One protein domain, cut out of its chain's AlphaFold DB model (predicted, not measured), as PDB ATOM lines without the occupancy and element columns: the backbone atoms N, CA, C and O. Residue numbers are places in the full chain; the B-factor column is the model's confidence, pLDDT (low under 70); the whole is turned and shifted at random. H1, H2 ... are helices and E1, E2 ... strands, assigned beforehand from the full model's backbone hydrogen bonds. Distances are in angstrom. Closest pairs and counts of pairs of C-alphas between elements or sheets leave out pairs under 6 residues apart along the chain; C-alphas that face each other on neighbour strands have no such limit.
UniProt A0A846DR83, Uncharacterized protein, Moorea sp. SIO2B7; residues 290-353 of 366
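Overview. This is residues 290 to 353 of the 366 residues of an uncharacterized protein of Moorea sp. SIO2B7 (UniProt A0A846DR83). A strongly twisted sheet of four strands curls round one helix, H1, which packs on one face in two layers; the other face is bare. The 64 printed residues run E1 H1 E2 E3 E4; the sheet's order is E1 E2 E3 E4, mixed. The class is mixed, helices and strands; the whole is compact, radius of gyration of the C-alphas 11.7 A, yet elongated, 36 by 19 by 16 A.

Arrangement. E2, residues 322 to 328, E3, residues 335 to 341, and E4, residues 347 to 352, form a meander, each strand the antiparallel neighbour of the one before, with N 325 and O 337 at 2.9 A and N 338 and O 350 at 2.8 A, within hydrogen-bond range. Edge strand E1, residues 290 to 292, is parallel to E2, with N 291 and O 326 at 2.7 A. H1, residues 305 to 314, is on the sheet; its closest C-alphas to E3 are Phe 310 and Gly 339, 5.9 A. E1, H1 and E2 form a strand-helix-strand unit, two parallel strands with a helix between, its crossover right-handed. Every O i to N i+4 pair in H1 is within hydrogen-bond range.

Along the chain. E1 begins at C-alpha 290 (7.667, -10.276, -47.272); E4 ends at C-alpha 352 (14.344, -3.414, -35.932). E2 spans 19.9 A, E3 19.8 A, E4 16.9 A and H1 14.0 A.

Size, cuts and confidence. The C-alphas farthest apart, of Ala 331 and Asp 344, are 37.0 A apart. The printed part has no cut; the link E1 to H1 is long. pLDDT is under 70 at residues 295, 297 to 302, 329 to 334 and 352 to 353.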
ATOM      1  N   ILE A 290       7.519 -11.649 -46.784       82.25
ATOM      2  CA  ILE A 290       7.667 -10.276 -47.272       82.25
ATOM      3  C   ILE A 290       6.272  -9.668 -47.393       82.25
ATOM      4  O   ILE A 290       5.436 -10.137 -48.165       82.25
ATOM      5  N   ILE A 291       6.031  -8.616 -46.623       85.56
ATOM      6  CA  ILE A 291       4.781  -7.872 -46.546       85.56
ATOM      7  C   ILE A 291       4.871  -6.689 -47.496       85.56
ATOM      8  O   ILE A 291       5.802  -5.887 -47.406       85.56
ATOM      9  N   LYS A 292       3.867  -6.554 -48.365       83.06
ATOM     10  CA  LYS A 292       3.766  -5.405 -49.260       83.06
ATOM     11  C   LYS A 292       3.284  -4.168 -48.510       83.06
ATOM     12  O   LYS A 292       2.095  -4.058 -48.214       83.06
ATOM     13  N   CYS A 293       4.178  -3.237 -48.201       77.31
ATOM     14  CA  CYS A 293       3.837  -1.997 -47.509       77.31
ATOM     15  C   CYS A 293       3.590  -0.834 -48.471       77.31
ATOM     16  O   CYS A 293       3.051   0.188 -48.049       77.31
ATOM     17  N   ASN A 294       3.948  -0.980 -49.755       73.44
ATOM     18  CA  ASN A 294       3.685   0.001 -50.817       73.44
ATOM     19  C   ASN A 294       4.136   1.436 -50.459       73.44
ATOM     20  O   ASN A 294       3.485   2.410 -50.831       73.44
ATOM     21  N   GLY A 295       5.231   1.582 -49.705       67.44
ATOM     22  CA  GLY A 295       5.757   2.891 -49.293       67.44
ATOM     23  C   GLY A 295       5.001   3.595 -48.175       67.44
ATOM     24  O   GLY A 295       5.245   4.772 -47.924       67.44
ATOM     25  N   ARG A 296       4.109   2.889 -47.481       70.75
ATOM     26  CA  ARG A 296       3.416   3.414 -46.310       70.75
ATOM     27  C   ARG A 296       4.351   3.421 -45.093       70.75
ATOM     28  O   ARG A 296       4.914   2.389 -44.750       70.75
ATOM     29  N   ILE A 297       4.501   4.596 -44.472       66.69
ATOM     30  CA  ILE A 297       5.384   4.866 -43.312       66.69
ATOM     31  C   ILE A 297       4.544   5.194 -42.053       66.69
ATOM     32  O   ILE A 297       5.071   5.468 -40.980       66.69
ATOM     33  N   ASP A 298       3.210   5.153 -42.144       67.81
ATOM     34  CA  ASP A 298       2.308   5.531 -41.046       67.81
ATOM     35  C   ASP A 298       2.179   4.409 -40.003       67.81
ATOM     36  O   ASP A 298       1.173   3.697 -39.930       67.81
ATOM     37  N   TRP A 299       3.218   4.254 -39.185       63.56
ATOM     38  CA  TRP A 299       3.418   3.126 -38.267       63.56
ATOM     39  C   TRP A 299       2.369   3.002 -37.153       63.56
ATOM     40  O   TRP A 299       2.130   1.902 -36.665       63.56
ATOM     41  N   ASN A 300       1.707   4.104 -36.788       63.75
ATOM     42  CA  ASN A 300       0.651   4.133 -35.765       63.75
ATOM     43  C   ASN A 300      -0.760   3.947 -36.351       63.75
ATOM     44  O   ASN A 300      -1.753   4.063 -35.632       63.75
ATOM     45  N   SER A 301      -0.877   3.711 -37.662       67.06
ATOM     46  CA  SER A 301      -2.175   3.509 -38.297       67.06
ATOM     47  C   SER A 301      -2.747   2.143 -37.933       67.06
ATOM     48  O   SER A 301      -2.101   1.109 -38.101       67.06
ATOM     49  N   THR A 302      -4.017   2.127 -37.530       65.75
ATOM     50  CA  THR A 302      -4.771   0.898 -37.273       65.75
ATOM     51  C   THR A 302      -4.889  -0.017 -38.488       65.75
ATOM     52  O   THR A 302      -5.165  -1.183 -38.265       65.75
ATOM     53  N   ASN A 303      -4.624   0.440 -39.721       73.94
ATOM     54  CA  ASN A 303      -4.749  -0.347 -40.962       73.94
ATOM     55  C   ASN A 303      -3.405  -0.507 -41.698       73.94
ATOM     56  O   ASN A 303      -3.361  -0.451 -42.928       73.94
ATOM     57  N   HIS A 304      -2.279  -0.543 -40.982       80.31
ATOM     58  CA  HIS A 304      -0.966  -0.713 -41.605       80.31
ATOM     59  C   HIS A 304      -0.772  -2.171 -42.085       80.31
ATOM     60  O   HIS A 304      -0.964  -3.070 -41.268       80.31
ATOM     61  N   PRO A 305      -0.304  -2.441 -43.326       84.75
ATOM     62  CA  PRO A 305      -0.187  -3.807 -43.867       84.75
ATOM     63  C   PRO A 305       0.608  -4.773 -42.983       84.75
ATOM     64  O   PRO A 305       0.282  -5.951 -42.885       84.75
ATOM     65  N   VAL A 306       1.635  -4.266 -42.296       82.81
ATOM     66  CA  VAL A 306       2.416  -5.055 -41.333       82.81
ATOM     67  C   VAL A 306       1.624  -5.377 -40.069       82.81
ATOM     68  O   VAL A 306       1.661  -6.505 -39.592       82.81
ATOM     69  N   ALA A 307       0.879  -4.405 -39.535       82.00
ATOM     70  CA  ALA A 307       0.044  -4.623 -38.360       82.00
ATOM     71  C   ALA A 307      -1.111  -5.584 -38.679       82.00
ATOM     72  O   ALA A 307      -1.413  -6.459 -37.873       82.00
ATOM     73  N   ASP A 308      -1.708  -5.470 -39.869       87.38
ATOM     74  CA  ASP A 308      -2.704  -6.416 -40.379       87.38
ATOM     75  C   ASP A 308      -2.121  -7.819 -40.504       87.38
ATOM     76  O   ASP A 308      -2.693  -8.760 -39.966       87.38
ATOM     77  N   TYR A 309      -0.945  -7.953 -41.120       88.50
ATOM     78  CA  TYR A 309      -0.263  -9.234 -41.253       88.50
ATOM     79  C   TYR A 309      -0.062  -9.928 -39.901       88.50
ATOM     80  O   TYR A 309      -0.457 -11.083 -39.742       88.50
ATOM     81  N   PHE A 310       0.515  -9.239 -38.912       88.06
ATOM     82  CA  PHE A 310       0.736  -9.845 -37.600       88.06
ATOM     83  C   PHE A 310      -0.572 -10.101 -36.859       88.06
ATOM     84  O   PHE A 310      -0.695 -11.144 -36.232       88.06
ATOM     85  N   ARG A 311      -1.576  -9.221 -36.966       87.81
ATOM     86  CA  ARG A 311      -2.894  -9.492 -36.380       87.81
ATOM     87  C   ARG A 311      -3.544 -10.727 -36.979       87.81
ATOM     88  O   ARG A 311      -4.086 -11.521 -36.232       87.81
ATOM     89  N   THR A 312      -3.476 -10.911 -38.293       90.19
ATOM     90  CA  THR A 312      -4.058 -12.078 -38.956       90.19
ATOM     91  C   THR A 312      -3.315 -13.361 -38.600       90.19
ATOM     92  O   THR A 312      -3.958 -14.352 -38.280       90.19
ATOM     93  N   ASN A 313      -1.981 -13.348 -38.635       90.19
ATOM     94  CA  ASN A 313      -1.178 -14.565 -38.473       90.19
ATOM     95  C   ASN A 313      -0.854 -14.909 -37.010       90.19
ATOM     96  O   ASN A 313      -0.354 -15.996 -36.752       90.19
ATOM     97  N   LEU A 314      -1.106 -13.999 -36.063       89.94
ATOM     98  CA  LEU A 314      -0.963 -14.254 -34.625       89.94
ATOM     99  C   LEU A 314      -2.308 -14.264 -33.882       89.94
ATOM    100  O   LEU A 314      -2.336 -14.499 -32.675       89.94
ATOM    101  N   ALA A 315      -3.433 -14.003 -34.559       91.19
ATOM    102  CA  ALA A 315      -4.748 -14.059 -33.926       91.19
ATOM    103  C   ALA A 315      -5.076 -15.482 -33.467       91.19
ATOM    104  O   ALA A 315      -5.148 -16.405 -34.272       91.19
ATOM    105  N   GLY A 316      -5.335 -15.636 -32.168       90.44
ATOM    106  CA  GLY A 316      -5.683 -16.925 -31.567       90.44
ATOM    107  C   GLY A 316      -4.492 -17.852 -31.320       90.44
ATOM    108  O   GLY A 316      -4.678 -18.907 -30.717       90.44
ATOM    109  N   GLU A 317      -3.282 -17.454 -31.723       92.81
ATOM    110  CA  GLU A 317      -2.061 -18.182 -31.388       92.81
ATOM    111  C   GLU A 317      -1.773 -18.089 -29.878       92.81
ATOM    112  O   GLU A 317      -2.102 -17.085 -29.234       92.81
ATOM    113  N   PRO A 318      -1.163 -19.120 -29.268       91.69
ATOM    114  CA  PRO A 318      -0.905 -19.127 -27.835       91.69
ATOM    115  C   PRO A 318       0.117 -18.048 -27.429       91.69
ATOM    116  O   PRO A 318       1.012 -17.712 -28.218       91.69
ATOM    117  N   PRO A 319       0.053 -17.535 -26.182       91.44
ATOM    118  CA  PRO A 319       1.043 -16.599 -25.660       91.44
ATOM    119  C   PRO A 319       2.488 -17.085 -25.817       91.44
ATOM    120  O   PRO A 319       2.797 -18.252 -25.577       91.44
ATOM    121  N   GLY A 320       3.383 -16.172 -26.195       83.06
ATOM    122  CA  GLY A 320       4.788 -16.468 -26.485       83.06
ATOM    123  C   GLY A 320       5.067 -16.877 -27.934       83.06
ATOM    124  O   GLY A 320       6.234 -17.001 -28.306       83.06
ATOM    125  N   THR A 321       4.038 -17.039 -28.773       86.31
ATOM    126  CA  THR A 321       4.224 -17.203 -30.222       86.31
ATOM    127  C   THR A 321       4.872 -15.950 -30.799       86.31
ATOM    128  O   THR A 321       4.432 -14.836 -30.514       86.31
ATOM    129  N   THR A 322       5.919 -16.130 -31.607       86.06
ATOM    130  CA  THR A 322       6.614 -15.039 -32.301       86.06
ATOM    131  C   THR A 322       6.615 -15.288 -33.799       86.06
ATOM    132  O   THR A 322       6.693 -16.430 -34.250       86.06
ATOM    133  N   LEU A 323       6.546 -14.211 -34.572       87.25
ATOM    134  CA  LEU A 323       6.633 -14.241 -36.023       87.25
ATOM    135  C   LEU A 323       7.562 -13.120 -36.467       87.25
ATOM    136  O   LEU A 323       7.550 -12.032 -35.892       87.25
ATOM    137  N   MET A 324       8.358 -13.376 -37.498       86.62
ATOM    138  CA  MET A 324       9.181 -12.352 -38.126       86.62
ATOM    139  C   MET A 324       8.713 -12.141 -39.563       86.62
ATOM    140  O   MET A 324       8.264 -13.081 -40.215       86.62
ATOM    141  N   ALA A 325       8.824 -10.913 -40.059       84.94
ATOM    142  CA  ALA A 325       8.521 -10.576 -41.446       84.94
ATOM    143  C   ALA A 325       9.357  -9.382 -41.918       84.94
ATOM    144  O   ALA A 325       9.856  -8.603 -41.109       84.94
ATOM    145  N   ILE A 326       9.501  -9.219 -43.231       80.81
ATOM    146  CA  ILE A 326      10.124  -8.047 -43.853       80.81
ATOM    147  C   ILE A 326       9.030  -7.196 -44.482       80.81
ATOM    148  O   ILE A 326       8.169  -7.716 -45.175       80.81
ATOM    149  N   CYS A 327       9.079  -5.886 -44.283       78.88
ATOM    150  CA  CYS A 327       8.242  -4.940 -45.018       78.88
ATOM    151  C   CYS A 327       8.979  -4.477 -46.281       78.88
ATOM    152  O   CYS A 327      10.130  -4.041 -46.181       78.88
ATOM    153  N   ASP A 328       8.342  -4.572 -47.453       74.88
ATOM    154  CA  ASP A 328       8.888  -3.982 -48.673       74.88
ATOM    155  C   ASP A 328       8.697  -2.456 -48.652       74.88
ATOM    156  O   ASP A 328       7.607  -1.925 -48.454       74.88
ATOM    157  N   LEU A 329       9.788  -1.707 -48.786       69.00
ATOM    158  CA  LEU A 329       9.723  -0.253 -48.874       69.00
ATOM    159  C   LEU A 329      10.394   0.213 -50.168       69.00
ATOM    160  O   LEU A 329      11.431  -0.330 -50.564       69.00
ATOM    161  N   PRO A 330       9.823   1.225 -50.844       60.94
ATOM    162  CA  PRO A 330      10.505   1.912 -51.917       60.94
ATOM    163  C   PRO A 330      11.736   2.615 -51.333       60.94
ATOM    164  O   PRO A 330      11.641   3.356 -50.360       60.94
ATOM    165  N   ALA A 331      12.879   2.359 -51.970       55.88
ATOM    166  CA  ALA A 331      14.230   2.793 -51.615       55.88
ATOM    167  C   ALA A 331      14.898   2.058 -50.430       55.88
ATOM    168  O   ALA A 331      14.873   2.532 -49.304       55.88
ATOM    169  N   TRP A 332      15.590   0.950 -50.742       54.09
ATOM    170  CA  TRP A 332      16.799   0.407 -50.073       54.09
ATOM    171  C   TRP A 332      16.775   0.215 -48.541       54.09
ATOM    172  O   TRP A 332      17.813  -0.066 -47.944       54.09
ATOM    173  N   ILE A 333      15.608   0.307 -47.904       60.03
ATOM    174  CA  ILE A 333      15.404   0.097 -46.472       60.03
ATOM    175  C   ILE A 333      14.560  -1.166 -46.317       60.03
ATOM    176  O   ILE A 333      13.370  -1.168 -46.615       60.03
ATOM    177  N   PHE A 334      15.171  -2.248 -45.839       60.69
ATOM    178  CA  PHE A 334      14.424  -3.405 -45.354       60.69
ATOM    179  C   PHE A 334      14.266  -3.271 -43.843       60.69
ATOM    180  O   PHE A 334      15.256  -3.188 -43.116       60.69
ATOM    181  N   LEU A 335      13.019  -3.252 -43.375       72.00
ATOM    182  CA  LEU A 335      12.709  -3.341 -41.953       72.00
ATOM    183  C   LEU A 335      12.311  -4.773 -41.634       72.00
ATOM    184  O   LEU A 335      11.366  -5.305 -42.223       72.00
ATOM    185  N   VAL A 336      13.037  -5.377 -40.696       78.19
ATOM    186  CA  VAL A 336      12.642  -6.642 -40.083       78.19
ATOM    187  C   VAL A 336      11.693  -6.314 -38.947       78.19
ATOM    188  O   VAL A 336      12.015  -5.539 -38.045       78.19
ATOM    189  N   TRP A 337      10.517  -6.910 -39.009       80.00
ATOM    190  CA  TRP A 337       9.478  -6.786 -38.011       80.00
ATOM    191  C   TRP A 337       9.370  -8.079 -37.230       80.00
ATOM    192  O   TRP A 337       9.464  -9.165 -37.802       80.00
ATOM    193  N   GLN A 338       9.142  -7.945 -35.932       85.38
ATOM    194  CA  GLN A 338       8.860  -9.049 -35.040       85.38
ATOM    195  C   GLN A 338       7.517  -8.793 -34.364       85.38
ATOM    196  O   GLN A 338       7.351  -7.809 -33.644       85.38
ATOM    197  N   GLY A 339       6.567  -9.687 -34.602       85.81
ATOM    198  CA  GLY A 339       5.310  -9.751 -33.871       85.81
ATOM    199  C   GLY A 339       5.370 -10.821 -32.789       85.81
ATOM    200  O   GLY A 339       6.051 -11.837 -32.957       85.81
ATOM    201  N   PHE A 340       4.651 -10.615 -31.691       86.25
ATOM    202  CA  PHE A 340       4.459 -11.631 -30.663       86.25
ATOM    203  C   PHE A 340       3.093 -11.530 -29.984       86.25
ATOM    204  O   PHE A 340       2.506 -10.450 -29.904       86.25
ATOM    205  N   VAL A 341       2.610 -12.663 -29.472       88.25
ATOM    206  CA  VAL A 341       1.420 -12.731 -28.611       88.25
ATOM    207  C   VAL A 341       1.855 -12.601 -27.153       88.25
ATOM    208  O   VAL A 341       2.635 -13.417 -26.654       88.25
ATOM    209  N   ALA A 342       1.373 -11.571 -26.465       89.25
ATOM    210  CA  ALA A 342       1.621 -11.350 -25.046       89.25
ATOM    211  C   ALA A 342       0.793 -12.302 -24.161       89.25
ATOM    212  O   ALA A 342      -0.111 -12.996 -24.624       89.25
ATOM    213  N   TYR A 343       1.101 -12.339 -22.862       91.25
ATOM    214  CA  TYR A 343       0.435 -13.221 -21.891       91.25
ATOM    215  C   TYR A 343      -1.076 -12.998 -21.761       91.25
ATOM    216  O   TYR A 343      -1.797 -13.929 -21.416       91.25
ATOM    217  N   ASP A 344      -1.552 -11.790 -22.047       91.06
ATOM    218  CA  ASP A 344      -2.973 -11.431 -22.059       91.06
ATOM    219  C   ASP A 344      -3.666 -11.736 -23.403       91.06
ATOM    220  O   ASP A 344      -4.839 -11.414 -23.579       91.06
ATOM    221  N   GLY A 345      -2.953 -12.347 -24.358       85.19
ATOM    222  CA  GLY A 345      -3.442 -12.633 -25.707       85.19
ATOM    223  C   GLY A 345      -3.384 -11.440 -26.668       85.19
ATOM    224  O   GLY A 345      -3.769 -11.581 -27.829       85.19
ATOM    225  N   SER A 346      -2.906 -10.271 -26.227       88.88
ATOM    226  CA  SER A 346      -2.734  -9.113 -27.107       88.88
ATOM    227  C   SER A 346      -1.549  -9.300 -28.061       88.88
ATOM    228  O   SER A 346      -0.551  -9.943 -27.736       88.88
ATOM    229  N   ILE A 347      -1.657  -8.733 -29.265       87.12
ATOM    230  CA  ILE A 347      -0.625  -8.836 -30.301       87.12
ATOM    231  C   ILE A 347       0.201  -7.558 -30.302       87.12
ATOM    232  O   ILE A 347      -0.328  -6.463 -30.500       87.12
ATOM    233  N   TRP A 348       1.505  -7.721 -30.135       84.44
ATOM    234  CA  TRP A 348       2.475  -6.637 -30.150       84.44
ATOM    235  C   TRP A 348       3.397  -6.792 -31.342       84.44
ATOM    236  O   TRP A 348       3.781  -7.900 -31.710       84.44
ATOM    237  N   VAL A 349       3.760  -5.669 -31.947       81.81
ATOM    238  CA  VAL A 349       4.609  -5.626 -33.132       81.81
ATOM    239  C   VAL A 349       5.719  -4.620 -32.884       81.81
ATOM    240  O   VAL A 349       5.459  -3.477 -32.518       81.81
ATOM    241  N   ASN A 350       6.955  -5.053 -33.093       77.56
ATOM    242  CA  ASN A 350       8.141  -4.216 -33.031       77.56
ATOM    243  C   ASN A 350       8.874  -4.257 -34.379       77.56
ATOM    244  O   ASN A 350       8.779  -5.240 -35.116       77.56
ATOM    245  N   HIS A 351       9.626  -3.208 -34.694       73.69
ATOM    246  CA  HIS A 351      10.570  -3.201 -35.805       73.69
ATOM    247  C   HIS A 351      12.004  -3.097 -35.303       73.69
ATOM    248  O   HIS A 351      12.304  -2.428 -34.316       73.69
ATOM    249  N   MET A 352      12.922  -3.698 -36.048       66.38
ATOM    250  CA  MET A 352      14.344  -3.414 -35.932       66.38
ATOM    251  C   MET A 352      14.718  -2.375 -36.991       66.38
ATOM    252  O   MET A 352      14.704  -2.661 -38.189       66.38
ATOM    253  N   HIS A 353      15.037  -1.158 -36.549       62.69
ATOM    254  CA  HIS A 353      15.503  -0.078 -37.418       62.69
ATOM    255  C   HIS A 353      17.024  -0.192 -37.609       62.69
ATOM    256  O   HIS A 353      17.781  -0.100 -36.641       62.69
TER     257      HIS A 353